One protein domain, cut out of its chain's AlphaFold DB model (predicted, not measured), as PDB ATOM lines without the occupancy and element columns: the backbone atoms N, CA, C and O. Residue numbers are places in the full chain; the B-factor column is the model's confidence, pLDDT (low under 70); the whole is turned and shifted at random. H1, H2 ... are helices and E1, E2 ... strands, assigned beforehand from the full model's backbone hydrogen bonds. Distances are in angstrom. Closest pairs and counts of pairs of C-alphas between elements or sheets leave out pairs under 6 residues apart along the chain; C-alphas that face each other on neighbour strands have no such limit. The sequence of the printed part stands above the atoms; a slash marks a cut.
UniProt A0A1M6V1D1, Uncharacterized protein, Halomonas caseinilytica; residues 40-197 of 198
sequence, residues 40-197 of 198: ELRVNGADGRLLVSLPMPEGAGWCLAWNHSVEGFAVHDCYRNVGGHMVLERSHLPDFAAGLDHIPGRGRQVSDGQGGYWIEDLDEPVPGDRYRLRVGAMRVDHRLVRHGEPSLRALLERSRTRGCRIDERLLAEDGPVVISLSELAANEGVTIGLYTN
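What this domain is: This is residues 40 to 197 of the 198 residues of an uncharacterized protein of Halomonas caseinilytica (UniProt A0A1M6V1D1). Two antiparallel sheets lie partly face to face with their strands crossed, a sandwich in which the E6 and E7 end of the larger sheet reaches beyond the smaller one. H1 and H2 lie at the opposite end of the long axis, H1 by edge strand E2, and the short H3 packs by residues 181 to 183 near E9. The printed part has 158 residues, with E1 to E9, then H1, H2, H3 and last E10; the sheet orders are E6 E7 E5 E4 E3 E9 and E2 E1 E10 E8. The class is mixed, helices and strands; the whole is compact, with a radius of gyration of the C-alphas of 15.6 A and spans of 45 by 32 by 32 A.

Where its parts are: Start in the larger sheet at C-alpha 74, (88.663, 126.006, 116.743), where E4 begins; it runs 25.4 A to residue 82. Beside it look for E5, residues 85 to 93, 23.9 A, and E3, residues 61 to 67, 20.0 A. E6 is residues 108 to 111, E7 117 to 120 and E9 143 to 147. In the other sheet, E1, residues 40 to 45, begins at (96.690, 108.115, 132.513); E2 is 50 to 55, E8 130 to 134, and E10, 189 to 196, ends 22.2 A on at (97.024, 101.674, 132.629). H1 is residues 152 to 161, 14.5 A, H2 168 to 171 and H3 181 to 185.

How they stand to each other: E3, E4 and E5 form a meander, each strand the antiparallel neighbour of the one before; look for N 64 and O 77 at 2.8 A, and N 78 and O 90 at 2.9 A. This sheet is strongly twisted, and its edge strands are E6 and E9; E9 pairs with E3 through N 63 and O 145, 2.9 A. In the other sheet, also strongly twisted, E1 and E10 are antiparallel, with N 42 and O 193 at 2.9 A. The strands of the two sheets stand at 41 degrees; the closest C-alphas of E5 and E10, Met 86 and Leu 194, are 6.0 A apart. H1 only grazes each sheet. H1 and H2 only just touch, with 3 pairs of C-alphas within 8 A, Arg 153 and Leu 171 closest at 7.2 A. H3 has a height of 7.5 A over the smaller sheet, over none of its strands. Every O i to N i+4 pair is within hydrogen-bond range in H1 and H3; H2 is too short for one.

The domain as a whole: The two C-alphas farthest apart, those of Ala 98 and Gly 163, are 46.4 A apart. The printed part has no cut, and its long link is E5 to E6, residues 94 to 107. Mean pLDDT of the printed part is 94.8, and no printed residue is under 70.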
ATOM      1  N   GLU A  40      96.157 106.820 132.898       97.06
ATOM      2  CA  GLU A  40      96.690 108.115 132.513       97.06
ATOM      3  C   GLU A  40      96.645 108.328 131.002       97.06
ATOM      4  O   GLU A  40      96.838 107.408 130.205       97.06
ATOM      5  N   LEU A  41      96.401 109.576 130.615       98.12
ATOM      6  CA  LEU A  41      96.553 110.033 129.247       98.12
ATOM      7  C   LEU A  41      98.029 110.349 129.012       98.12
ATOM      8  O   LEU A  41      98.594 111.211 129.691       98.12
ATOM      9  N   ARG A  42      98.640 109.687 128.031       98.12
ATOM     10  CA  ARG A  42     100.020 109.950 127.612       98.12
ATOM     11  C   ARG A  42     100.066 110.486 126.192       98.12
ATOM     12  O   ARG A  42      99.362 109.992 125.309       98.12
ATOM     13  N   VAL A  43     100.975 111.429 125.970       98.50
ATOM     14  CA  VAL A  43     101.416 111.834 124.632       98.50
ATOM     15  C   VAL A  43     102.873 111.440 124.479       98.50
ATOM     16  O   VAL A  43     103.727 111.931 125.216       98.50
ATOM     17  N   ASN A  44     103.157 110.560 123.524       98.50
ATOM     18  CA  ASN A  44     104.513 110.131 123.197       98.50
ATOM     19  C   ASN A  44     104.921 110.693 121.834       98.50
ATOM     20  O   ASN A  44     104.129 110.640 120.891       98.50
ATOM     21  N   GLY A  45     106.147 111.200 121.720       98.19
ATOM     22  CA  GLY A  45     106.750 111.569 120.441       98.19
ATOM     23  C   GLY A  45     106.941 110.355 119.527       98.19
ATOM     24  O   GLY A  45     106.838 109.205 119.962       98.19
ATOM     25  N   ALA A  46     107.229 110.600 118.248       94.25
ATOM     26  CA  ALA A  46     107.489 109.539 117.268       94.25
ATOM     27  C   ALA A  46     108.677 108.632 117.649       94.25
ATOM     28  O   ALA A  46     108.714 107.468 117.259       94.25
ATOM     29  N   ASP A  47     109.620 109.160 118.429       94.56
ATOM     30  CA  ASP A  47     110.779 108.468 119.004       94.56
ATOM     31  C   ASP A  47     110.450 107.657 120.276       94.56
ATOM     32  O   ASP A  47     111.325 106.999 120.835       94.56
ATOM     33  N   GLY A  48     109.200 107.696 120.747       94.88
ATOM     34  CA  GLY A  48     108.757 107.050 121.984       94.88
ATOM     35  C   GLY A  48     109.008 107.870 123.252       94.88
ATOM     36  O   GLY A  48     108.685 107.403 124.345       94.88
ATOM     37  N   ARG A  49     109.547 109.090 123.144       96.69
ATOM     38  CA  ARG A  49     109.750 109.984 124.290       96.69
ATOM     39  C   ARG A  49     108.408 110.432 124.862       96.69
ATOM     40  O   ARG A  49     107.573 110.967 124.137       96.69
ATOM     41  N   LEU A  50     108.220 110.280 126.171       97.19
ATOM     42  CA  LEU A  50     107.048 110.810 126.866       97.19
ATOM     43  C   LEU A  50     107.101 112.346 126.879       97.19
ATOM     44  O   LEU A  50     108.046 112.933 127.408       97.19
ATOM     45  N   LEU A  51     106.094 112.990 126.292       97.31
ATOM     46  CA  LEU A  51     105.961 114.449 126.240       97.31
ATOM     47  C   LEU A  51     105.052 114.969 127.356       97.31
ATOM     48  O   LEU A  51     105.368 115.979 127.983       97.31
ATOM     49  N   VAL A  52     103.939 114.267 127.589       97.31
ATOM     50  CA  VAL A  52     102.861 114.645 128.515       97.31
ATOM     51  C   VAL A  52     102.338 113.390 129.210       97.31
ATOM     52  O   VAL A  52     102.119 112.381 128.539       97.31
ATOM     53  N   SER A  53     102.080 113.480 130.519       96.25
ATOM     54  CA  SER A  53     101.349 112.475 131.303       96.25
ATOM     55  C   SER A  53     100.311 113.163 132.186       96.25
ATOM     56  O   SER A  53     100.655 114.075 132.940       96.25
ATOM     57  N   LEU A  54      99.053 112.732 132.103       96.62
ATOM     58  CA  LEU A  54      97.949 113.275 132.893       96.62
ATOM     59  C   LEU A  54      97.172 112.154 133.590       96.62
ATOM     60  O   LEU A  54      96.729 111.229 132.909       96.62
ATOM     61  N   PRO A  55      96.909 112.255 134.906       96.75
ATOM     62  CA  PRO A  55      96.020 111.321 135.585       96.75
ATOM     63  C   PRO A  55      94.618 111.366 134.969       96.75
ATOM     64  O   PRO A  55      94.029 112.441 134.845       96.75
ATOM     65  N   MET A  56      94.072 110.200 134.626       97.25
ATOM     66  CA  MET A  56      92.792 110.083 133.927       97.25
ATOM     67  C   MET A  56      91.941 108.959 134.541       97.25
ATOM     68  O   MET A  56      91.797 107.898 133.942       97.25
ATOM     69  N   PRO A  57      91.408 109.134 135.766       96.44
ATOM     70  CA  PRO A  57      90.541 108.145 136.401       96.44
ATOM     71  C   PRO A  57      89.244 107.942 135.602       96.44
ATOM     72  O   PRO A  57      88.945 108.700 134.681       96.44
ATOM     73  N   GLU A  58      88.467 106.934 135.994       96.56
ATOM     74  CA  GLU A  58      87.150 106.657 135.414       96.56
ATOM     75  C   GLU A  58      86.291 107.925 135.312       96.56
ATOM     76  O   GLU A  58      86.195 108.710 136.262       96.56
ATOM     77  N   GLY A  59      85.683 108.132 134.146       97.06
ATOM     78  CA  GLY A  59      84.815 109.267 133.858       97.06
ATOM     79  C   GLY A  59      85.535 110.591 133.588       97.06
ATOM     80  O   GLY A  59      84.876 111.536 133.156       97.06
ATOM     81  N   ALA A  60      86.851 110.704 133.796       97.75
ATOM     82  CA  ALA A  60      87.598 111.918 133.462       97.75
ATOM     83  C   ALA A  60      87.726 112.103 131.941       97.75
ATOM     84  O   ALA A  60      87.789 111.126 131.192       97.75
ATOM     85  N   GLY A  61      87.773 113.359 131.486       98.00
ATOM     86  CA  GLY A  61      87.786 113.690 130.063       98.00
ATOM     87  C   GLY A  61      88.748 114.810 129.676       98.00
ATOM     88  O   GLY A  61      89.182 115.623 130.496       98.00
ATOM     89  N   TRP A  62      89.051 114.862 128.382       98.56
ATOM     90  CA  TRP A  62      89.840 115.911 127.733       98.56
ATOM     91  C   TRP A  62      89.297 116.178 126.328       98.56
ATOM     92  O   TRP A  62      88.687 115.297 125.734       98.56
ATOM     93  N   CYS A  63      89.544 117.361 125.768       98.69
ATOM     94  CA  CYS A  63      89.380 117.569 124.328       98.69
ATOM     95  C   CYS A  63      90.738 117.792 123.665       98.69
ATOM     96  O   CYS A  63      91.603 118.472 124.224       98.69
ATOM     97  N   LEU A  64      90.898 117.259 122.456       98.62
ATOM     98  CA  LEU A  64      91.895 117.726 121.502       98.62
ATOM     99  C   LEU A  64      91.296 118.929 120.767       98.62
ATOM    100  O   LEU A  64      90.384 118.773 119.959       98.62
ATOM    101  N   ALA A  65      91.782 120.124 121.087       98.38
ATOM    102  CA  ALA A  65      91.395 121.367 120.432       98.38
ATOM    103  C   ALA A  65      92.410 121.724 119.343       98.38
ATOM    104  O   ALA A  65      93.613 121.668 119.597       98.38
ATOM    105  N   TRP A  66      91.955 122.144 118.170       97.94
ATOM    106  CA  TRP A  66      92.825 122.536 117.057       97.94
ATOM    107  C   TRP A  66      92.112 123.531 116.144       97.94
ATOM    108  O   TRP A  66      90.892 123.558 116.091       97.94
ATOM    109  N   ASN A  67      92.857 124.369 115.437       96.50
ATOM    110  CA  ASN A  67      92.303 125.345 114.507       96.50
ATOM    111  C   ASN A  67      92.227 124.741 113.103       96.50
ATOM    112  O   ASN A  67      93.236 124.259 112.576       96.50
ATOM    113  N   HIS A  68      91.059 124.810 112.467       92.56
ATOM    114  CA  HIS A  68      90.865 124.336 111.106       92.56
ATOM    115  C   HIS A  68      91.851 125.027 110.161       92.56
ATOM    116  O   HIS A  68      91.925 126.249 110.113       92.56
ATOM    117  N   SER A  69      92.660 124.273 109.412       85.56
ATOM    118  CA  SER A  69      93.807 124.868 108.708       85.56
ATOM    119  C   SER A  69      93.427 125.823 107.575       85.56
ATOM    120  O   SER A  69      94.281 126.593 107.138       85.56
ATOM    121  N   VAL A  70      92.189 125.724 107.081       87.38
ATOM    122  CA  VAL A  70      91.641 126.595 106.032       87.38
ATOM    123  C   VAL A  70      90.914 127.785 106.659       87.38
ATOM    124  O   VAL A  70      91.254 128.923 106.366       87.38
ATOM    125  N   GLU A  71      89.979 127.517 107.571       90.12
ATOM    126  CA  GLU A  71      89.061 128.535 108.113       90.12
ATOM    127  C   GLU A  71      89.555 129.197 109.410       90.12
ATOM    128  O   GLU A  71      89.090 130.259 109.809       90.12
ATOM    129  N   GLY A  72      90.509 128.579 110.104       90.75
ATOM    130  CA  GLY A  72      91.141 129.109 111.312       90.75
ATOM    131  C   GLY A  72      90.323 128.996 112.603       90.75
ATOM    132  O   GLY A  72      90.865 129.284 113.668       90.75
ATOM    133  N   PHE A  73      89.060 128.563 112.555       92.44
ATOM    134  CA  PHE A  73      88.240 128.372 113.756       92.44
ATOM    135  C   PHE A  73      88.642 127.129 114.559       92.44
ATOM    136  O   PHE A  73      89.185 126.173 114.009       92.44
ATOM    137  N   ALA A  74      88.348 127.124 115.860       94.88
ATOM    138  CA  ALA A  74      88.663 126.006 116.743       94.88
ATOM    139  C   ALA A  74      87.652 124.855 116.598       94.88
ATOM    140  O   ALA A  74      86.450 125.056 116.717       94.88
ATOM    141  N   VAL A  75      88.163 123.648 116.394       96.75
ATOM    142  CA  VAL A  75      87.450 122.370 116.431       96.75
ATOM    143  C   VAL A  75      87.844 121.646 117.714       96.75
ATOM    144  O   VAL A  75      88.992 121.743 118.165       96.75
ATOM    145  N   HIS A  76      86.902 120.908 118.299       98.06
ATOM    146  CA  HIS A  76      87.149 120.095 119.487       98.06
ATOM    147  C   HIS A  76      86.701 118.656 119.268       98.06
ATOM    148  O   HIS A  76      85.538 118.430 118.964       98.06
ATOM    149  N   ASP A  77      87.586 117.701 119.541       98.06
ATOM    150  CA  ASP A  77      87.234 116.287 119.701       98.06
ATOM    151  C   ASP A  77      87.398 115.903 121.169       98.06
ATOM    152  O   ASP A  77      88.509 115.961 121.707       98.06
ATOM    153  N   CYS A  78      86.299 115.566 121.839       98.62
ATOM    154  CA  CYS A  78      86.249 115.399 123.287       98.62
ATOM    155  C   CYS A  78      86.105 113.931 123.680       98.62
ATOM    156  O   CYS A  78      85.135 113.261 123.331       98.62
ATOM    157  N   TYR A  79      87.074 113.455 124.450       98.69
ATOM    158  CA  TYR A  79      87.226 112.071 124.859       98.69
ATOM    159  C   TYR A  79      86.993 111.905 126.357       98.69
ATOM    160  O   TYR A  79      87.213 112.831 127.147       98.69
ATOM    161  N   ARG A  80      86.613 110.694 126.754       98.44
ATOM    162  CA  ARG A  80      86.457 110.286 128.149       98.44
ATOM    163  C   ARG A  80      87.094 108.920 128.382       98.44
ATOM    164  O   ARG A  80      87.113 108.082 127.482       98.44
ATOM    165  N   ASN A  81      87.597 108.705 129.594       98.31
ATOM    166  CA  ASN A  81      87.885 107.367 130.096       98.31
ATOM    167  C   ASN A  81      86.577 106.686 130.535       98.31
ATOM    168  O   ASN A  81      85.956 107.141 131.499       98.31
ATOM    169  N   VAL A  82      86.183 105.617 129.845       98.06
ATOM    170  CA  VAL A  82      85.002 104.800 130.157       98.06
ATOM    171  C   VAL A  82      85.437 103.353 130.354       98.06
ATOM    172  O   VAL A  82      85.804 102.669 129.402       98.06
ATOM    173  N   GLY A  83      85.427 102.871 131.590       96.19
ATOM    174  CA  GLY A  83      85.864 101.522 131.947       96.19
ATOM    175  C   GLY A  83      87.332 101.229 131.622       96.19
ATOM    176  O   GLY A  83      87.667 100.078 131.357       96.19
ATOM    177  N   GLY A  84      88.201 102.241 131.602       97.25
ATOM    178  CA  GLY A  84      89.587 102.111 131.133       97.25
ATOM    179  C   GLY A  84      89.762 102.253 129.619       97.25
ATOM    180  O   GLY A  84      90.886 102.119 129.136       97.25
ATOM    181  N   HIS A  85      88.690 102.550 128.879       98.31
ATOM    182  CA  HIS A  85      88.724 102.748 127.433       98.31
ATOM    183  C   HIS A  85      88.655 104.218 127.046       98.31
ATOM    184  O   HIS A  85      87.942 105.019 127.651       98.31
ATOM    185  N   MET A  86      89.389 104.571 125.995       98.62
ATOM    186  CA  MET A  86      89.339 105.896 125.401       98.62
ATOM    187  C   MET A  86      88.150 105.971 124.444       98.62
ATOM    188  O   MET A  86      88.160 105.346 123.386       98.62
ATOM    189  N   VAL A  87      87.136 106.756 124.802       98.62
ATOM    190  CA  VAL A  87      85.901 106.903 124.017       98.62
ATOM    191  C   VAL A  87      85.760 108.344 123.552       98.62
ATOM    192  O   VAL A  87      85.867 109.261 124.367       98.62
ATOM    193  N   LEU A  88      85.538 108.558 122.254       98.50
ATOM    194  CA  LEU A  88      85.139 109.852 121.705       98.50
ATOM    195  C   LEU A  88      83.658 110.075 122.029       98.50
ATOM    196  O   LEU A  88      82.790 109.376 121.514       98.50
ATOM    197  N   GLU A  89      83.380 111.040 122.900       97.75
ATOM    198  CA  GLU A  89      82.032 111.307 123.411       97.75
ATOM    199  C   GLU A  89      81.278 112.295 122.518       97.75
ATOM    200  O   GLU A  89      80.091 112.121 122.240       97.75
ATOM    201  N   ARG A  90      81.969 113.350 122.071       97.50
ATOM    202  CA  ARG A  90      81.388 114.405 121.234       97.50
ATOM    203  C   ARG A  90      82.453 115.195 120.484       97.50
ATOM    204  O   ARG A  90      83.591 115.286 120.949       97.50
ATOM    205  N   SER A  91      82.045 115.856 119.408       97.19
ATOM    206  CA  SER A  91      82.878 116.824 118.686       97.19
ATOM    207  C   SER A  91      82.145 118.150 118.484       97.19
ATOM    208  O   SER A  91      80.928 118.158 118.318       97.19
ATOM    209  N   HIS A  92      82.871 119.267 118.492       96.31
ATOM    210  CA  HIS A  92      82.354 120.599 118.152       96.31
ATOM    211  C   HIS A  92      82.985 121.094 116.864       96.31
ATOM    212  O   HIS A  92      84.212 121.095 116.742       96.31
ATOM    213  N   LEU A  93      82.139 121.514 115.928       93.19
ATOM    214  CA  LEU A  93      82.522 121.970 114.603       93.19
ATOM    215  C   LEU A  93      81.806 123.305 114.331       93.19
ATOM    216  O   LEU A  93      80.578 123.331 114.237       93.19
ATOM    217  N   PRO A  94      82.542 124.425 114.238       87.50
ATOM    218  CA  PRO A  94      81.946 125.746 114.014       87.50
ATOM    219  C   PRO A  94      81.289 125.958 112.645       87.50
ATOM    220  O   PRO A  94      80.584 126.945 112.474       87.50
ATOM    221  N   ASP A  95      81.538 125.074 111.676       86.31
ATOM    222  CA  ASP A  95      80.989 125.142 110.320       86.31
ATOM    223  C   ASP A  95      81.041 123.756 109.644       86.31
ATOM    224  O   ASP A  95      81.789 122.872 110.072       86.31
ATOM    225  N   PHE A  96      80.302 123.590 108.549       83.94
ATOM    226  CA  PHE A  96      80.357 122.466 107.605       83.94
ATOM    227  C   PHE A  96      81.460 122.673 106.557       83.94
ATOM    228  O   PHE A  96      81.269 122.498 105.351       83.94
ATOM    229  N   ALA A  97      82.632 123.118 107.011       82.38
ATOM    230  CA  ALA A  97      83.779 123.306 106.137       82.38
ATOM    231  C   ALA A  97      84.274 121.956 105.583       82.38
ATOM    232  O   ALA A  97      83.919 120.881 106.067       82.38
ATOM    233  N   ALA A  98      85.139 121.997 104.569       71.06
ATOM    234  CA  ALA A  98      85.642 120.787 103.922       71.06
ATOM    235  C   ALA A  98      86.240 119.781 104.929       71.06
ATOM    236  O   ALA A  98      87.224 120.075 105.605       71.06
ATOM    237  N   GLY A  99      85.669 118.571 104.984       74.50
ATOM    238  CA  GLY A  99      86.107 117.497 105.886       74.50
ATOM    239  C   GLY A  99      85.498 117.542 107.290       74.50
ATOM    240  O   GLY A  99      85.835 116.692 108.110       74.50
ATOM    241  N   LEU A 100      84.597 118.491 107.552       83.06
ATOM    242  CA  LEU A 100      83.902 118.702 108.820       83.06
ATOM    243  C   LEU A 100      82.393 118.504 108.652       83.06
ATOM    244  O   LEU A 100      81.614 119.311 109.140       83.06
ATOM    245  N   ASP A 101      81.969 117.464 107.935       80.50
ATOM    246  CA  ASP A 101      80.551 117.130 107.772       80.50
ATOM    247  C   ASP A 101      80.099 116.080 108.792       80.50
ATOM    248  O   ASP A 101      80.862 115.203 109.212       80.50
ATOM    249  N   HIS A 102      78.816 116.125 109.154       85.81
ATOM    250  CA  HIS A 102      78.198 115.051 109.926       85.81
ATOM    251  C   HIS A 102      77.971 113.822 109.043       85.81
ATOM    252  O   HIS A 102      77.417 113.911 107.949       85.81
ATOM    253  N   ILE A 103      78.363 112.654 109.550       86.75
ATOM    254  CA  ILE A 103      78.062 111.368 108.924       86.75
ATOM    255  C   ILE A 103      76.733 110.868 109.508       86.75
ATOM    256  O   ILE A 103      76.676 110.596 110.712       86.75
ATOM    257  N   PRO A 104      75.669 110.699 108.699       87.50
ATOM    258  CA  PRO A 104      74.397 110.186 109.193       87.50
ATOM    259  C   PRO A 104      74.562 108.848 109.921       87.50
ATOM    260  O   PRO A 104      75.204 107.928 109.419       87.50
ATOM    261  N   GLY A 105      73.972 108.746 111.114       88.94
ATOM    262  CA  GLY A 105      74.089 107.565 111.976       88.94
ATOM    263  C   GLY A 105      75.321 107.544 112.888       88.94
ATOM    264  O   GLY A 105      75.431 106.632 113.701       88.94
ATOM    265  N   ARG A 106      76.215 108.539 112.808       92.62
ATOM    266  CA  ARG A 106      77.352 108.709 113.722       92.62
ATOM    267  C   ARG A 106      77.059 109.835 114.716       92.62
ATOM    268  O   ARG A 106      77.368 110.996 114.453       92.62
ATOM    269  N   GLY A 107      76.417 109.490 115.828       95.00
ATOM    270  CA  GLY A 107      75.967 110.448 116.840       95.00
ATOM    271  C   GLY A 107      74.815 111.351 116.384       95.00
ATOM    272  O   GLY A 107      74.226 111.166 115.311       95.00
ATOM    273  N   ARG A 108      74.488 112.344 117.213       95.38
ATOM    274  CA  ARG A 108      73.403 113.310 117.006       95.38
ATOM    275  C   ARG A 108      73.960 114.712 116.795       95.38
ATOM    276  O   ARG A 108      74.550 115.293 117.699       95.38
ATOM    277  N   GLN A 109      73.697 115.288 115.626       94.69
ATOM    278  CA  GLN A 109      73.997 116.693 115.381       94.69
ATOM    279  C   GLN A 109      73.001 117.605 116.112       94.69
ATOM    280  O   GLN A 109      71.787 117.456 115.965       94.69
ATOM    281  N   VAL A 110      73.520 118.576 116.859       94.81
ATOM    282  CA  VAL A 110      72.745 119.638 117.513       94.81
ATOM    283  C   VAL A 110      73.425 120.983 117.272       94.81
ATOM    284  O   VAL A 110      74.648 121.075 117.310       94.81
ATOM    285  N   SER A 111      72.656 122.040 117.008       94.06
ATOM    286  CA  SER A 111      73.238 123.380 116.857       94.06
ATOM    287  C   SER A 111      73.866 123.845 118.172       94.06
ATOM    288  O   SER A 111      73.321 123.594 119.247       94.06
ATOM    289  N   ASP A 112      74.986 124.560 118.085       93.12
ATOM    290  CA  ASP A 112      75.612 125.217 119.238       93.12
ATOM    291  C   ASP A 112      75.006 126.602 119.551       93.12
ATOM    292  O   ASP A 112      75.385 127.244 120.532       93.12
ATOM    293  N   GLY A 113      74.062 127.070 118.724       93.44
ATOM    294  CA  GLY A 113      73.413 128.377 118.837       93.44
ATOM    295  C   GLY A 113      74.249 129.570 118.355       93.44
ATOM    296  O   GLY A 113      73.785 130.702 118.471       93.44
ATOM    297  N   GLN A 114      75.451 129.342 117.823       90.75
ATOM    298  CA  GLN A 114      76.409 130.355 117.354       90.75
ATOM    299  C   GLN A 114      76.820 130.162 115.884       90.75
ATOM    300  O   GLN A 114      77.771 130.783 115.417       90.75
ATOM    301  N   GLY A 115      76.085 129.328 115.145       86.12
ATOM    302  CA  GLY A 115      76.334 129.032 113.730       86.12
ATOM    303  C   GLY A 115      77.107 127.737 113.491       86.12
ATOM    304  O   GLY A 115      77.122 127.263 112.359       86.12
ATOM    305  N   GLY A 116      77.652 127.131 114.545       92.00
ATOM    306  CA  GLY A 116      78.250 125.807 114.506       92.00
ATOM    307  C   GLY A 116      77.315 124.728 115.036       92.00
ATOM    308  O   GLY A 116      76.098 124.904 115.217       92.00
ATOM    309  N   TYR A 117      77.904 123.570 115.306       94.06
ATOM    310  CA  TYR A 117      77.180 122.428 115.826       94.06
ATOM    311  C   TYR A 117      78.067 121.502 116.660       94.06
ATOM    312  O   TYR A 117      79.287 121.424 116.505       94.06
ATOM    313  N   TRP A 118      77.418 120.771 117.555       96.12
ATOM    314  CA  TRP A 118      77.979 119.604 118.211       96.12
ATOM    315  C   TRP A 118      77.505 118.347 117.498       96.12
ATOM    316  O   TRP A 118      76.364 118.275 117.043       96.12
ATOM    317  N   ILE A 119      78.367 117.341 117.441       96.56
ATOM    318  CA  ILE A 119      77.960 115.954 117.249       96.56
ATOM    319  C   ILE A 119      78.063 115.304 118.624       96.56
ATOM    320  O   ILE A 119      79.163 115.066 119.118       96.56
ATOM    321  N   GLU A 120      76.919 115.104 119.262       96.31
ATOM    322  CA  GLU A 120      76.788 114.454 120.566       96.31
ATOM    323  C   GLU A 120      76.555 112.951 120.407       96.31
ATOM    324  O   GLU A 120      76.344 112.467 119.293       96.31
ATOM    325  N   ASP A 121      76.545 112.227 121.527       95.62
ATOM    326  CA  ASP A 121      76.186 110.807 121.588       95.62
ATOM    327  C   ASP A 121      77.006 109.958 120.588       95.62
ATOM    328  O   ASP A 121      76.466 109.086 119.902       95.62
ATOM    329  N   LEU A 122      78.303 110.273 120.427       96.88
ATOM    330  CA  LEU A 122      79.190 109.536 119.517       96.88
ATOM    331  C   LEU A 122      79.510 108.145 120.065       96.88
ATOM    332  O   LEU A 122      79.492 107.183 119.299       96.88
ATOM    333  N   ASP A 123      79.826 108.069 121.363       95.94
ATOM    334  CA  ASP A 123      80.196 106.853 122.102       95.94
ATOM    335  C   ASP A 123      81.156 105.929 121.329       95.94
ATOM    336  O   ASP A 123      81.073 104.700 121.387       95.94
ATOM    337  N   GLU A 124      82.082 106.527 120.575       97.12
ATOM    338  CA  GLU A 124      82.929 105.795 119.642       97.12
ATOM    339  C   GLU A 124      84.225 105.366 120.343       97.12
ATOM    340  O   GLU A 124      85.038 106.224 120.711       97.12
ATOM    341  N   PRO A 125      84.464 104.057 120.544       97.94
ATOM    342  CA  PRO A 125      85.706 103.592 121.138       97.94
ATOM    343  C   PRO A 125      86.870 103.854 120.184       97.94
ATOM    344  O   PRO A 125      86.824 103.509 119.003       97.94
ATOM    345  N   VAL A 126      87.956 104.411 120.712       98.38
ATOM    346  CA  VAL A 126      89.196 104.588 119.961       98.38
ATOM    347  C   VAL A 126      89.909 103.235 119.874       98.38
ATOM    348  O   VAL A 126      90.269 102.671 120.910       98.38
ATOM    349  N   PRO A 127      90.169 102.696 118.667       97.81
ATOM    350  CA  PRO A 127      90.819 101.397 118.530       97.81
ATOM    351  C   PRO A 127      92.170 101.329 119.260       97.81
ATOM    352  O   PRO A 127      93.087 102.098 118.980       97.81
ATOM    353  N   GLY A 128      92.303 100.383 120.194       98.06
ATOM    354  CA  GLY A 128      93.528 100.195 120.986       98.06
ATOM    355  C   GLY A 128      93.821 101.315 121.993       98.06
ATOM    356  O   GLY A 128      94.979 101.454 122.413       98.06
ATOM    357  N   ASP A 129      92.801 102.113 122.328       98.62
ATOM    358  CA  ASP A 129      92.825 103.216 123.293       98.62
ATOM    359  C   ASP A 129      93.887 104.280 122.981       98.62
ATOM    360  O   ASP A 129      94.410 104.962 123.866       98.62
ATOM    361  N   ARG A 130      94.255 104.395 121.699       98.38
ATOM    362  CA  ARG A 130      95.287 105.312 121.218       98.38
ATOM    363  C   ARG A 130      95.130 105.625 119.736       98.38
ATOM    364  O   ARG A 130      94.707 104.783 118.952       98.38
ATOM    365  N   TYR A 131      95.608 106.791 119.324       98.44
ATOM    366  CA  TYR A 131      95.745 107.142 117.913       98.44
ATOM    367  C   TYR A 131      97.045 107.895 117.640       98.44
ATOM    368  O   TYR A 131      97.680 108.460 118.535       98.44
ATOM    369  N   ARG A 132      97.447 107.901 116.365       98.12
ATOM    370  CA  ARG A 132      98.548 108.731 115.875       98.12
ATOM    371  C   ARG A 132      97.998 110.059 115.385       98.12
ATOM    372  O   ARG A 132      97.052 110.081 114.604       98.12
ATOM    373  N   LEU A 133      98.637 111.139 115.798       98.06
ATOM    374  CA  LEU A 133      98.347 112.492 115.351       98.06
ATOM    375  C   LEU A 133      99.614 113.064 114.723       98.06
ATOM    376  O   LEU A 133     100.683 113.013 115.327       98.06
ATOM    377  N   ARG A 134      99.504 113.646 113.529       97.56
ATOM    378  CA  ARG A 134     100.534 114.566 113.046       97.56
ATOM    379  C   ARG A 134     100.194 115.947 113.578       97.56
ATOM    380  O   ARG A 134      99.227 116.558 113.128       97.56
ATOM    381  N   VAL A 135     100.984 116.430 114.524       98.06
ATOM    382  CA  VAL A 135     100.796 117.757 115.094       98.06
ATOM    383  C   VAL A 135     101.032 118.782 113.989       98.06
ATOM    384  O   VAL A 135     102.080 118.812 113.343       98.06
ATOM    385  N   GLY A 136     100.022 119.606 113.735       95.44
ATOM    386  CA  GLY A 136     100.098 120.670 112.740       95.44
ATOM    387  C   GLY A 136     101.119 121.751 113.106       95.44
ATOM    388  O   GLY A 136     101.625 121.816 114.227       95.44
ATOM    389  N   ALA A 137     101.397 122.636 112.148       96.00
ATOM    390  CA  ALA A 137     102.179 123.845 112.395       96.00
ATOM    391  C   ALA A 137     101.541 124.710 113.500       96.00
ATOM    392  O   ALA A 137     100.355 124.568 113.788       96.00
ATOM    393  N   MET A 138     102.293 125.676 114.040       96.69
ATOM    394  CA  MET A 138     101.835 126.545 115.138       96.69
ATOM    395  C   MET A 138     100.464 127.199 114.910       96.69
ATOM    396  O   MET A 138      99.704 127.341 115.851       96.69
ATOM    397  N   ARG A 139     100.101 127.537 113.663       95.69
ATOM    398  CA  ARG A 139      98.777 128.107 113.339       95.69
ATOM    399  C   ARG A 139      97.597 127.155 113.583       95.69
ATOM    400  O   ARG A 139      96.482 127.615 113.799       95.69
ATOM    401  N   VAL A 140      97.843 125.846 113.498       96.94
ATOM    402  CA  VAL A 140      96.844 124.800 113.761       96.94
ATOM    403  C   VAL A 140      96.665 124.616 115.268       96.94
ATOM    404  O   VAL A 140      95.584 124.256 115.699       96.94
ATOM    405  N   ASP A 141      97.705 124.889 116.058       97.69
ATOM    406  CA  ASP A 141      97.671 124.947 117.524       97.69
ATOM    407  C   ASP A 141      96.901 123.788 118.184       97.69
ATOM    408  O   ASP A 141      95.833 123.960 118.779       97.69
ATOM    409  N   HIS A 142      97.433 122.573 118.037       98.62
ATOM    410  CA  HIS A 142      96.858 121.406 118.703       98.62
ATOM    411  C   HIS A 142      97.090 121.513 120.206       98.62
ATOM    412  O   HIS A 142      98.232 121.637 120.651       98.62
ATOM    413  N   ARG A 143      96.021 121.408 120.992       98.50
ATOM    414  CA  ARG A 143      96.042 121.568 122.447       98.50
ATOM    415  C   ARG A 143      95.217 120.484 123.125       98.50
ATOM    416  O   ARG A 143      94.136 120.145 122.650       98.50
ATOM    417  N   LEU A 144      95.683 119.993 124.268       98.50
ATOM    418  CA  LEU A 144      94.830 119.257 125.200       98.50
ATOM    419  C   LEU A 144      94.186 120.253 126.161       98.50
ATOM    420  O   LEU A 144      94.885 121.019 126.832       98.50
ATOM    421  N   VAL A 145      92.858 120.242 126.215       98.00
ATOM    422  CA  VAL A 145      92.055 121.140 127.053       98.00
ATOM    423  C   VAL A 145      91.056 120.353 127.901       98.00
ATOM    424  O   VAL A 145      90.797 119.172 127.664       98.00
ATOM    425  N   ARG A 146      90.489 121.016 128.912       96.25
ATOM    426  CA  ARG A 146      89.457 120.453 129.795       96.25
ATOM    427  C   ARG A 146      88.245 119.943 129.005       96.25
ATOM    428  O   ARG A 146      87.727 120.657 128.152       96.25
ATOM    429  N   HIS A 147      87.716 118.793 129.426       96.81
ATOM    430  CA  HIS A 147      86.381 118.320 129.063       96.81
ATOM    431  C   HIS A 147      85.640 117.785 130.291       96.81
ATOM    432  O   HIS A 147      86.158 116.935 131.011       96.81
ATOM    433  N   GLY A 148      84.428 118.285 130.532       94.12
ATOM    434  CA  GLY A 148      83.623 117.892 131.688       94.12
ATOM    435  C   GLY A 148      84.242 118.273 133.038       94.12
ATOM    436  O   GLY A 148      85.056 119.193 133.145       94.12
ATOM    437  N   GLU A 149      83.793 117.603 134.093       93.88
ATOM    438  CA  GLU A 149      84.425 117.633 135.411       93.88
ATOM    439  C   GLU A 149      84.941 116.232 135.750       93.88
ATOM    440  O   GLU A 149      84.310 115.247 135.358       93.88
ATOM    441  N   PRO A 150      86.045 116.119 136.504       95.19
ATOM    442  CA  PRO A 150      86.872 117.207 137.034       95.19
ATOM    443  C   PRO A 150      87.803 117.849 135.983       95.19
ATOM    444  O   PRO A 150      88.226 117.186 135.042       95.19
ATOM    445  N   SER A 151      88.190 119.117 136.170       96.94
ATOM    446  CA  SER A 151      89.199 119.774 135.313       96.94
ATOM    447  C   SER A 151      90.577 119.079 135.322       96.94
ATOM    448  O   SER A 151      90.943 118.409 136.292       96.94
ATOM    449  N   LEU A 152      91.386 119.305 134.272       97.31
ATOM    450  CA  LEU A 152      92.765 118.791 134.172       97.31
ATOM    451  C   LEU A 152      93.647 119.235 135.350       97.31
ATOM    452  O   LEU A 152      94.383 118.428 135.913       97.31
ATOM    453  N   ARG A 153      93.515 120.497 135.781       96.69
ATOM    454  CA  ARG A 153      94.185 121.000 136.989       96.69
ATOM    455  C   ARG A 153      93.775 120.208 138.222       96.69
ATOM    456  O   ARG A 153      94.628 119.711 138.945       96.69
ATOM    457  N   ALA A 154      92.471 120.056 138.442       96.62
ATOM    458  CA  ALA A 154      91.967 119.374 139.625       96.62
ATOM    459  C   ALA A 154      92.396 117.892 139.654       96.62
ATOM    460  O   ALA A 154      92.606 117.323 140.723       96.62
ATOM    461  N   LEU A 155      92.543 117.258 138.487       96.50
ATOM    462  CA  LEU A 155      93.101 115.909 138.349       96.50
ATOM    463  C   LEU A 155      94.563 115.833 138.804       96.50
ATOM    464  O   LEU A 155      94.913 114.946 139.591       96.50
ATOM    465  N   LEU A 156      95.390 116.774 138.351       96.75
ATOM    466  CA  LEU A 156      96.793 116.890 138.745       96.75
ATOM    467  C   LEU A 156      96.938 117.190 140.242       96.75
ATOM    468  O   LEU A 156      97.650 116.474 140.939       96.75
ATOM    469  N   GLU A 157      96.211 118.177 140.762       96.06
ATOM    470  CA  GLU A 157      96.256 118.573 142.177       96.06
ATOM    471  C   GLU A 157      95.822 117.440 143.106       96.06
ATOM    472  O   GLU A 157      96.528 117.132 144.066       96.06
ATOM    473  N   ARG A 158      94.716 116.747 142.797       95.50
ATOM    474  CA  ARG A 158      94.299 115.577 143.585       95.50
ATOM    475  C   ARG A 158      95.360 114.486 143.576       95.50
ATOM    476  O   ARG A 158      95.606 113.881 144.614       95.50
ATOM    477  N   SER A 159      95.982 114.230 142.429       95.31
ATOM    478  CA  SER A 159      97.041 113.223 142.317       95.31
ATOM    479  C   SER A 159      98.277 113.629 143.127       95.31
ATOM    480  O   SER A 159      98.808 112.809 143.872       95.31
ATOM    481  N   ARG A 160      98.655 114.913 143.098       94.94
ATOM    482  CA  ARG A 160      99.729 115.487 143.919       94.94
ATOM    483  C   ARG A 160      99.469 115.324 145.414       94.94
ATOM    484  O   ARG A 160     100.328 114.828 146.134       94.94
ATOM    485  N   THR A 161      98.272 115.681 145.885       94.94
ATOM    486  CA  THR A 161      97.879 115.537 147.299       94.94
ATOM    487  C   THR A 161      97.906 114.079 147.765       94.94
ATOM    488  O   THR A 161      98.171 113.816 148.934       94.94
ATOM    489  N   ARG A 162      97.668 113.126 146.857       93.06
ATOM    490  CA  ARG A 162      97.759 111.684 147.135       93.06
ATOM    491  C   ARG A 162      99.183 111.122 147.046       93.06
ATOM    492  O   ARG A 162      99.369 109.940 147.302       93.06
ATOM    493  N   GLY A 163     100.179 111.935 146.688       92.12
ATOM    494  CA  GLY A 163     101.559 111.482 146.491       92.12
ATOM    495  C   GLY A 163     101.776 110.686 145.201       92.12
ATOM    496  O   GLY A 163     102.771 109.976 145.079       92.12
ATOM    497  N   CYS A 164     100.859 110.787 144.238       92.25
ATOM    498  CA  CYS A 164     100.991 110.141 142.938       92.25
ATOM    499  C   CYS A 164     101.977 110.894 142.048       92.25
ATOM    500  O   CYS A 164     102.111 112.116 142.136       92.25
ATOM    501  N   ARG A 165     102.626 110.169 141.131       90.12
ATOM    502  CA  ARG A 165     103.459 110.788 140.098       90.12
ATOM    503  C   ARG A 165     102.592 111.686 139.212       90.12
ATOM    504  O   ARG A 165     101.576 111.241 138.688       90.12
ATOM    505  N   ILE A 166     103.038 112.920 139.018       93.06
ATOM    506  CA  ILE A 166     102.464 113.877 138.073       93.06
ATOM    507  C   ILE A 166     103.583 114.596 137.319       93.06
ATOM    508  O   ILE A 166     104.732 114.611 137.767       93.06
ATOM    509  N   ASP A 167     103.247 115.212 136.189       91.56
ATOM    510  CA  ASP A 167     104.121 116.188 135.542       91.56
ATOM    511  C   ASP A 167     103.935 117.562 136.204       91.56
ATOM    512  O   ASP A 167     103.006 118.305 135.887       91.56
ATOM    513  N   GLU A 168     104.813 117.894 137.154       91.69
ATOM    514  CA  GLU A 168     104.757 119.148 137.926       91.69
ATOM    515  C   GLU A 168     104.870 120.402 137.042       91.69
ATOM    516  O   GLU A 168     104.388 121.469 137.424       91.69
ATOM    517  N   ARG A 169     105.431 120.291 135.826       92.38
ATOM    518  CA  ARG A 169     105.496 121.416 134.872       92.38
ATOM    519  C   ARG A 169     104.105 121.910 134.484       92.38
ATOM    520  O   ARG A 169     103.932 123.087 134.197       92.38
ATOM    521  N   LEU A 170     103.108 121.024 134.509       92.19
ATOM    522  CA  LEU A 170     101.727 121.346 134.151       92.19
ATOM    523  C   LEU A 170     100.989 122.132 135.241       92.19
ATOM    524  O   LEU A 170      99.906 122.648 134.983       92.19
ATOM    525  N   LEU A 171     101.554 122.228 136.446       92.81
ATOM    526  CA  LEU A 171     101.022 123.031 137.550       92.81
ATOM    527  C   LEU A 171     101.842 124.305 137.809       92.81
ATOM    528  O   LEU A 171     101.566 124.986 138.793       92.81
ATOM    529  N   ALA A 172     102.839 124.614 136.970       87.56
ATOM    530  CA  ALA A 172     103.770 125.720 137.199       87.56
ATOM    531  C   ALA A 172     103.105 127.105 137.142       87.56
ATOM    532  O   ALA A 172     103.468 127.987 137.914       87.56
ATOM    533  N   GLU A 173     102.121 127.271 136.259       87.38
ATOM    534  CA  GLU A 173     101.367 128.515 136.088       87.38
ATOM    535  C   GLU A 173     100.026 128.448 136.826       87.38
ATOM    536  O   GLU A 173      99.460 127.365 136.994       87.38
ATOM    537  N   ASP A 174      99.480 129.599 137.221       86.31
ATOM    538  CA  ASP A 174      98.122 129.698 137.764       86.31
ATOM    539  C   ASP A 174      97.059 129.630 136.648       86.31
ATOM    540  O   ASP A 174      97.272 130.064 135.519       86.31
ATOM    541  N   GLY A 175      95.869 129.110 136.967       90.12
ATOM    542  CA  GLY A 175      94.723 129.084 136.043       90.12
ATOM    543  C   GLY A 175      94.531 127.769 135.270       90.12
ATOM    544  O   GLY A 175      95.092 126.737 135.639       90.12
ATOM    545  N   PRO A 176      93.661 127.729 134.244       92.62
ATOM    546  CA  PRO A 176      93.328 126.492 133.538       92.62
ATOM    547  C   PRO A 176      94.553 125.820 132.909       92.62
ATOM    548  O   PRO A 176      95.357 126.472 132.253       92.62
ATOM    549  N   VAL A 177      94.662 124.500 133.059       96.44
ATOM    550  CA  VAL A 177      95.708 123.723 132.380       96.44
ATOM    551  C   VAL A 177      95.312 123.528 130.921       96.44
ATOM    552  O   VAL A 177      94.304 122.880 130.624       96.44
ATOM    553  N   VAL A 178      96.127 124.084 130.031       96.88
ATOM    554  CA  VAL A 178      96.089 123.889 128.580       96.88
ATOM    555  C   VAL A 178      97.475 123.434 128.152       96.88
ATOM    556  O   VAL A 178      98.464 124.073 128.492       96.88
ATOM    557  N   ILE A 179      97.555 122.323 127.425       97.56
ATOM    558  CA  ILE A 179      98.837 121.750 126.999       97.56
ATOM    559  C   ILE A 179      98.949 121.906 125.489       97.56
ATOM    560  O   ILE A 179      98.244 121.205 124.762       97.56
ATOM    561  N   SER A 180      99.816 122.802 125.012       97.50
ATOM    562  CA  SER A 180     100.054 122.955 123.573       97.50
ATOM    563  C   SER A 180     100.940 121.823 123.057       97.50
ATOM    564  O   SER A 180     102.134 121.750 123.335       97.50
ATOM    565  N   LEU A 181     100.355 120.922 122.269       98.38
ATOM    566  CA  LEU A 181     101.107 119.905 121.537       98.38
ATOM    567  C   LEU A 181     101.905 120.534 120.395       98.38
ATOM    568  O   LEU A 181     102.967 120.025 120.049       98.38
ATOM    569  N   SER A 182     101.422 121.645 119.833       97.81
ATOM    570  CA  SER A 182     102.155 122.404 118.820       97.81
ATOM    571  C   SER A 182     103.460 122.990 119.372       97.81
ATOM    572  O   SER A 182     104.481 122.875 118.706       97.81
ATOM    573  N   GLU A 183     103.492 123.507 120.601       97.44
ATOM    574  CA  GLU A 183     104.761 123.932 121.224       97.44
ATOM    575  C   GLU A 183     105.721 122.763 121.484       97.44
ATOM    576  O   GLU A 183     106.937 122.916 121.383       97.44
ATOM    577  N   LEU A 184     105.183 121.581 121.796       97.12
ATOM    578  CA  LEU A 184     105.980 120.402 122.137       97.12
ATOM    579  C   LEU A 184     106.525 119.642 120.919       97.12
ATOM    580  O   LEU A 184     107.568 118.996 121.036       97.12
ATOM    581  N   ALA A 185     105.792 119.645 119.803       97.81
ATOM    582  CA  ALA A 185     106.023 118.728 118.685       97.81
ATOM    583  C   ALA A 185     105.462 119.234 117.336       97.81
ATOM    584  O   ALA A 185     105.021 118.429 116.513       97.81
ATOM    585  N   ALA A 186     105.414 120.548 117.079       97.81
ATOM    586  CA  ALA A 186     104.896 121.078 115.810       97.81
ATOM    587  C   ALA A 186     105.538 120.421 114.577       97.81
ATOM    588  O   ALA A 186     106.757 120.388 114.422       97.81
ATOM    589  N   ASN A 187     104.688 120.013 113.633       97.56
ATOM    590  CA  ASN A 187     105.033 119.311 112.392       97.56
ATOM    591  C   ASN A 187     105.543 117.871 112.567       97.56
ATOM    592  O   ASN A 187     105.885 117.237 111.563       97.56
ATOM    593  N   GLU A 188     105.536 117.333 113.786       98.06
ATOM    594  CA  GLU A 188     105.965 115.969 114.095       98.06
ATOM    595  C   GLU A 188     104.779 115.020 114.330       98.06
ATOM    596  O   GLU A 188     103.622 115.423 114.471       98.06
ATOM    597  N   GLY A 189     105.067 113.717 114.338       98.31
ATOM    598  CA  GLY A 189     104.108 112.690 114.733       98.31
ATOM    599  C   GLY A 189     104.133 112.455 116.241       98.31
ATOM    600  O   GLY A 189     105.204 112.326 116.832       98.31
ATOM    601  N   VAL A 190     102.958 112.324 116.848       98.69
ATOM    602  CA  VAL A 190     102.785 111.888 118.237       98.69
ATOM    603  C   VAL A 190     101.781 110.743 118.313       98.69
ATOM    604  O   VAL A 190     100.934 110.568 117.434       98.69
ATOM    605  N   THR A 191     101.861 109.953 119.377       98.69
ATOM    606  CA  THR A 191     100.819 108.993 119.758       98.69
ATOM    607  C   THR A 191     100.159 109.478 121.037       98.69
ATOM    608  O   THR A 191     100.833 109.616 122.059       98.69
ATOM    609  N   ILE A 192      98.851 109.707 120.978       98.75
ATOM    610  CA  ILE A 192      98.016 110.034 122.137       98.75
ATOM    611  C   ILE A 192      97.284 108.760 122.532       98.75
ATOM    612  O   ILE A 192      96.734 108.085 121.663       98.75
ATOM    613  N   GLY A 193      97.286 108.408 123.812       98.44
ATOM    614  CA  GLY A 193      96.525 107.251 124.269       98.44
ATOM    615  C   GLY A 193      96.281 107.224 125.764       98.44
ATOM    616  O   GLY A 193      96.980 107.890 126.533       98.44
ATOM    617  N   LEU A 194      95.295 106.430 126.148       98.50
ATOM    618  CA  LEU A 194      94.985 106.085 127.523       98.50
ATOM    619  C   LEU A 194      95.734 104.797 127.883       98.50
ATOM    620  O   LEU A 194      95.688 103.804 127.158       98.50
ATOM    621  N   TYR A 195      96.468 104.827 128.988       97.25
ATOM    622  CA  TYR A 195      97.297 103.715 129.440       97.25
ATOM    623  C   TYR A 195      96.958 103.377 130.881       97.25
ATOM    624  O   TYR A 195      96.700 104.273 131.681       97.25
ATOM    625  N   THR A 196      97.027 102.096 131.230       94.38
ATOM    626  CA  THR A 196      97.024 101.674 132.629       94.38
ATOM    627  C   THR A 196      98.293 102.187 133.310       94.38
ATOM    628  O   THR A 196      99.403 102.056 132.781       94.38
ATOM    629  N   ASN A 197      98.115 102.803 134.470       81.31
ATOM    630  CA  ASN A 197      99.194 103.224 135.343       81.31
ATOM    631  C   ASN A 197      99.751 101.966 136.040       81.31
ATOM    632  O   ASN A 197      98.956 101.225 136.622       81.31
TER     633      ASN A 197